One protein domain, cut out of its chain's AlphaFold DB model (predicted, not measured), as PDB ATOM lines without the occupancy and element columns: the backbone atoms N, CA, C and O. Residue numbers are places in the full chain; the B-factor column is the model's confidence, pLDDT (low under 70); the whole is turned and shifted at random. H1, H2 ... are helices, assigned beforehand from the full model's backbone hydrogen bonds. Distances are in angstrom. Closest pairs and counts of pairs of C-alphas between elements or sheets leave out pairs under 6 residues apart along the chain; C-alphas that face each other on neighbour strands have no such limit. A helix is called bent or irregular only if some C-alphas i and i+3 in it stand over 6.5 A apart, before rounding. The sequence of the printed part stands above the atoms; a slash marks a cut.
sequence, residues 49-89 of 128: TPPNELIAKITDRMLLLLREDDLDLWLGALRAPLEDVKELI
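This is residues 49 to 89 of the 128 residues of an uncharacterized protein of Verrucomicrobiaceae bacterium (UniProt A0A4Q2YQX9). What shape is this? There is little regular structure: residues 49 to 67, an unnamed stretch, fold back on themselves at one end, where residues 53 to 58 stick out, and two short helices, H1 then H2, make the other end. What is the make-up? Of 41 printed residues, 13 are in named helices; the class is all helix, with no named strand. How large is it? It is loose, radius of gyration of the C-alphas 12.7 A, spanning 38 by 19 by 11 A.

Where is H1? It holds residues 68 to 74, 10.1 A from C-alpha 68 at (28.061, 46.061, 4.336) to C-alpha 74, and is irregular: C-alphas 69 and 72 are 7.0 A apart. Where is H2? It holds residues 82 to 87, 8.9 A from first C-alpha to C-alpha 87 at (32.888, 49.430, -9.858).

How near are H1 and H2? They are close but not clearly touching; their closest C-alphas, of Trp 74 and Val 85, are 6.1 A apart. How do they run? Opposite ways, at a shallow tilt of 33 degrees, only just short of steep. What do the backbones show? Every O i to N i+4 pair is within hydrogen-bond range in H2; in H1 1 of 3 is, beside 3 of 4 O i to N i+3 pairs.

Which C-alphas are farthest apart? Those of Lys 57 and Arg 79, 38.3 A. Is anything cut or uncertain? The printed part has no cut, the link H1 to H2 is short, and no printed residue is under 70 in pLDDT.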
ATOM      1  N   THR A  49      21.293  45.155 -12.203       91.62
ATOM      2  CA  THR A  49      22.388  44.446 -12.866       91.62
ATOM      3  C   THR A  49      21.830  43.294 -13.717       91.62
ATOM      4  O   THR A  49      20.646  42.948 -13.607       91.62
ATOM      5  N   PRO A  50      22.637  42.714 -14.625       95.12
ATOM      6  CA  PRO A  50      22.319  41.413 -15.206       95.12
ATOM      7  C   PRO A  50      22.107  40.358 -14.107       95.12
ATOM      8  O   PRO A  50      22.723  40.455 -13.043       95.12
ATOM      9  N   PRO A  51      21.252  39.353 -14.336       89.69
ATOM     10  CA  PRO A  51      20.944  38.351 -13.336       89.69
ATOM     11  C   PRO A  51      22.101  37.361 -13.198       89.69
ATOM     12  O   PRO A  51      22.803  37.073 -14.168       89.69
ATOM     13  N   ASN A  52      22.274  36.812 -11.996       90.38
ATOM     14  CA  ASN A  52      23.094  35.618 -11.802       90.38
ATOM     15  C   ASN A  52      22.360  34.362 -12.314       90.38
ATOM     16  O   ASN A  52      21.184  34.423 -12.690       90.38
ATOM     17  N   GLU A  53      23.030  33.206 -12.317       90.75
ATOM     18  CA  GLU A  53      22.473  31.960 -12.871       90.75
ATOM     19  C   GLU A  53      21.147  31.530 -12.225       90.75
ATOM     20  O   GLU A  53      20.298  30.914 -12.878       90.75
ATOM     21  N   LEU A  54      20.957  31.831 -10.937       84.56
ATOM     22  CA  LEU A  54      19.744  31.470 -10.213       84.56
ATOM     23  C   LEU A  54      18.579  32.385 -10.598       84.56
ATOM     24  O   LEU A  54      17.503  31.888 -10.933       84.56
ATOM     25  N   ILE A  55      18.801  33.702 -10.587       83.75
ATOM     26  CA  ILE A  55      17.777  34.700 -10.924       83.75
ATOM     27  C   ILE A  55      17.413  34.650 -12.407       83.75
ATOM     28  O   ILE A  55      16.241  34.819 -12.735       83.75
ATOM     29  N   ALA A  56      18.357  34.310 -13.290       90.56
ATOM     30  CA  ALA A  56      18.126  34.180 -14.731       90.56
ATOM     31  C   ALA A  56      17.024  33.163 -15.088       90.56
ATOM     32  O   ALA A  56      16.459  33.210 -16.179       90.56
ATOM     33  N   LYS A  57      16.691  32.246 -14.169       85.69
ATOM     34  CA  LYS A  57      15.585  31.283 -14.319       85.69
ATOM     35  C   LYS A  57      14.204  31.916 -14.127       85.69
ATOM     36  O   LYS A  57      13.207  31.291 -14.477       85.69
ATOM     37  N   ILE A  58      14.146  33.108 -13.535       82.12
ATOM     38  CA  ILE A  58      12.915  33.796 -13.130       82.12
ATOM     39  C   ILE A  58      12.776  35.129 -13.875       82.12
ATOM     40  O   ILE A  58      11.697  35.422 -14.392       82.12
ATOM     41  N   THR A  59      13.842  35.932 -13.940       84.00
ATOM     42  CA  THR A  59      13.837  37.281 -14.530       84.00
ATOM     43  C   THR A  59      15.144  37.595 -15.264       84.00
ATOM     44  O   THR A  59      16.181  36.975 -15.045       84.00
ATOM     45  N   ASP A  60      15.104  38.600 -16.137       89.38
ATOM     46  CA  ASP A  60      16.227  39.081 -16.954       89.38
ATOM     47  C   ASP A  60      17.059  40.184 -16.278       89.38
ATOM     48  O   ASP A  60      18.047  40.653 -16.844       89.38
ATOM     49  N   ARG A  61      16.657  40.627 -15.081       88.00
ATOM     50  CA  ARG A  61      17.314  41.672 -14.288       88.00
ATOM     51  C   ARG A  61      17.296  41.316 -12.808       88.00
ATOM     52  O   ARG A  61      16.344  40.704 -12.318       88.00
ATOM     53  N   MET A  62      18.332  41.759 -12.107       86.94
ATOM     54  CA  MET A  62      18.499  41.635 -10.662       86.94
ATOM     55  C   MET A  62      18.733  43.027 -10.062       86.94
ATOM     56  O   MET A  62      19.270  43.908 -10.733       86.94
ATOM     57  N   LEU A  63      18.303  43.257  -8.822       87.75
ATOM     58  CA  LEU A  63      18.656  44.485  -8.103       87.75
ATOM     59  C   LEU A  63      20.150  44.465  -7.759       87.75
ATOM     60  O   LEU A  63      20.698  43.408  -7.447       87.75
ATOM     61  N   LEU A  64      20.803  45.626  -7.793       89.81
ATOM     62  CA  LEU A  64      22.164  45.744  -7.282       89.81
ATOM     63  C   LEU A  64      22.177  45.398  -5.789       89.81
ATOM     64  O   LEU A  64      21.431  45.990  -5.009       89.81
ATOM     65  N   LEU A  65      23.034  44.454  -5.409       88.38
ATOM     66  CA  LEU A  65      23.292  44.108  -4.018       88.38
ATOM     67  C   LEU A  65      24.646  44.677  -3.611       88.38
ATOM     68  O   LEU A  65      25.613  44.572  -4.362       88.38
ATOM     69  N   LEU A  66      24.693  45.274  -2.426       87.44
ATOM     70  CA  LEU A  66      25.900  45.833  -1.830       87.44
ATOM     71  C   LEU A  66      26.254  45.026  -0.587       87.44
ATOM     72  O   LEU A  66      25.358  44.597   0.146       87.44
ATOM     73  N   ARG A  67      27.550  44.842  -0.343       86.31
ATOM     74  CA  ARG A  67      28.039  44.325   0.937       86.31
ATOM     75  C   ARG A  67      28.053  45.445   1.967       86.31
ATOM     76  O   ARG A  67      28.122  46.617   1.606       86.31
ATOM     77  N   GLU A  68      28.014  45.081   3.244       85.88
ATOM     78  CA  GLU A  68      28.061  46.061   4.336       85.88
ATOM     79  C   GLU A  68      29.313  46.946   4.251       85.88
ATOM     80  O   GLU A  68      29.209  48.163   4.382       85.88
ATOM     81  N   ASP A  69      30.462  46.356   3.910       90.94
ATOM     82  CA  ASP A  69      31.741  47.065   3.764       90.94
ATOM     83  C   ASP A  69      31.753  48.095   2.615       90.94
ATOM     84  O   ASP A  69      32.557  49.026   2.624       90.94
ATOM     85  N   ASP A  70      30.851  47.965   1.637       86.62
ATOM     86  CA  ASP A  70      30.769  48.857   0.473       86.62
ATOM     87  C   ASP A  70      29.806  50.042   0.703       86.62
ATOM     88  O   ASP A  70      29.742  50.967  -0.117       86.62
ATOM     89  N   LEU A  71      29.044  50.049   1.807       85.50
ATOM     90  CA  LEU A  71      28.006  51.058   2.064       85.50
ATOM     91  C   LEU A  71      28.576  52.468   2.217       85.50
ATOM     92  O   LEU A  71      28.008  53.413   1.672       85.50
ATOM     93  N   ASP A  72      29.702  52.621   2.911       85.75
ATOM     94  CA  ASP A  72      30.320  53.934   3.127       85.75
ATOM     95  C   ASP A  72      30.804  54.559   1.809       85.75
ATOM     96  O   ASP A  72      30.723  55.779   1.623       85.75
ATOM     97  N   LEU A  73      31.268  53.728   0.870       83.25
ATOM     98  CA  LEU A  73      31.612  54.158  -0.482       83.25
ATOM     99  C   LEU A  73      30.354  54.565  -1.260       83.25
ATOM    100  O   LEU A  73      30.308  55.652  -1.836       83.25
ATOM    101  N   TRP A  74      29.312  53.730  -1.235       88.69
ATOM    102  CA  TRP A  74      28.059  53.967  -1.956       88.69
ATOM    103  C   TRP A  74      27.305  55.217  -1.481       88.69
ATOM    104  O   TRP A  74      26.782  55.983  -2.292       88.69
ATOM    105  N   LEU A  75      27.267  55.448  -0.168       87.06
ATOM    106  CA  LEU A  75      26.598  56.594   0.453       87.06
ATOM    107  C   LEU A  75      27.433  57.884   0.380       87.06
ATOM    108  O   LEU A  75      26.976  58.935   0.834       87.06
ATOM    109  N   GLY A  76      28.648  57.821  -0.179       84.12
ATOM    110  CA  GLY A  76      29.552  58.964  -0.299       84.12
ATOM    111  C   GLY A  76      30.157  59.426   1.030       84.12
ATOM    112  O   GLY A  76      30.649  60.553   1.115       84.12
ATOM    113  N   ALA A  77      30.133  58.582   2.068       87.50
ATOM    114  CA  ALA A  77      30.845  58.843   3.319       87.50
ATOM    115  C   ALA A  77      32.364  58.842   3.086       87.50
ATOM    116  O   ALA A  77      33.100  59.632   3.686       87.50
ATOM    117  N   LEU A  78      32.825  58.009   2.148       83.19
ATOM    118  CA  LEU A  78      34.174  58.081   1.602       83.19
ATOM    119  C   LEU A  78      34.217  59.114   0.474       83.19
ATOM    120  O   LEU A  78      33.434  59.065  -0.474       83.19
ATOM    121  N   ARG A  79      35.181  60.037   0.535       85.38
ATOM    122  CA  ARG A  79      35.453  60.973  -0.563       85.38
ATOM    123  C   ARG A  79      36.189  60.244  -1.692       85.38
ATOM    124  O   ARG A  79      37.393  60.424  -1.864       85.38
ATOM    125  N   ALA A  80      35.457  59.413  -2.421       83.25
ATOM    126  CA  ALA A  80      35.950  58.600  -3.523       83.25
ATOM    127  C   ALA A  80      35.575  59.203  -4.892       83.25
ATOM    128  O   ALA A  80      34.593  59.945  -5.000       83.25
ATOM    129  N   PRO A  81      36.356  58.931  -5.949       84.25
ATOM    130  CA  PRO A  81      35.967  59.251  -7.315       84.25
ATOM    131  C   PRO A  81      34.750  58.421  -7.760       84.25
ATOM    132  O   PRO A  81      34.507  57.316  -7.284       84.25
ATOM    133  N   LEU A  82      33.992  58.952  -8.724       80.94
ATOM    134  CA  LEU A  82      32.783  58.305  -9.248       80.94
ATOM    135  C   LEU A  82      33.053  56.920  -9.861       80.94
ATOM    136  O   LEU A  82      32.178  56.060  -9.830       80.94
ATOM    137  N   GLU A  83      34.234  56.712 -10.441       87.12
ATOM    138  CA  GLU A  83      34.582  55.433 -11.066       87.12
ATOM    139  C   GLU A  83      34.630  54.298 -10.034       87.12
ATOM    140  O   GLU A  83      34.040  53.251 -10.284       87.12
ATOM    141  N   ASP A  84      35.158  54.548  -8.834       83.62
ATOM    142  CA  ASP A  84      35.181  53.568  -7.739       83.62
ATOM    143  C   ASP A  84      33.756  53.167  -7.310       83.62
ATOM    144  O   ASP A  84      33.478  52.003  -7.034       83.62
ATOM    145  N   VAL A  85      32.806  54.112  -7.315       86.06
ATOM    146  CA  VAL A  85      31.391  53.816  -7.019       86.06
ATOM    147  C   VAL A  85      30.759  52.976  -8.133       86.06
ATOM    148  O   VAL A  85      29.975  52.067  -7.861       86.06
ATOM    149  N   LYS A  86      31.097  53.243  -9.401       87.88
ATOM    150  CA  LYS A  86      30.596  52.453 -10.538       87.88
ATOM    151  C   LYS A  86      31.123  51.021 -10.527       87.88
ATOM    152  O   LYS A  86      30.404  50.128 -10.969       87.88
ATOM    153  N   GLU A  87      32.326  50.781 -10.008       93.19
ATOM    154  CA  GLU A  87      32.888  49.430  -9.858       93.19
ATOM    155  C   GLU A  87      32.087  48.542  -8.889       93.19
ATOM    156  O   GLU A  87      32.147  47.309  -8.980       93.19
ATOM    157  N   LEU A  88      31.282  49.141  -8.002       90.00
ATOM    158  CA  LEU A  88      30.334  48.408  -7.161       90.00
ATOM    159  C   LEU A  88      29.155  47.843  -7.964       90.00
ATOM    160  O   LEU A  88      28.539  46.870  -7.533       90.00
ATOM    161  N   ILE A  89      28.836  48.408  -9.134       93.12
ATOM    162  CA  ILE A  89      27.664  48.034  -9.937       93.12
ATOM    163  C   ILE A  89      27.955  46.760 -10.740       93.12
ATOM    164  O   ILE A  89      28.195  46.788 -11.950       93.12
TER     165      ILE A  89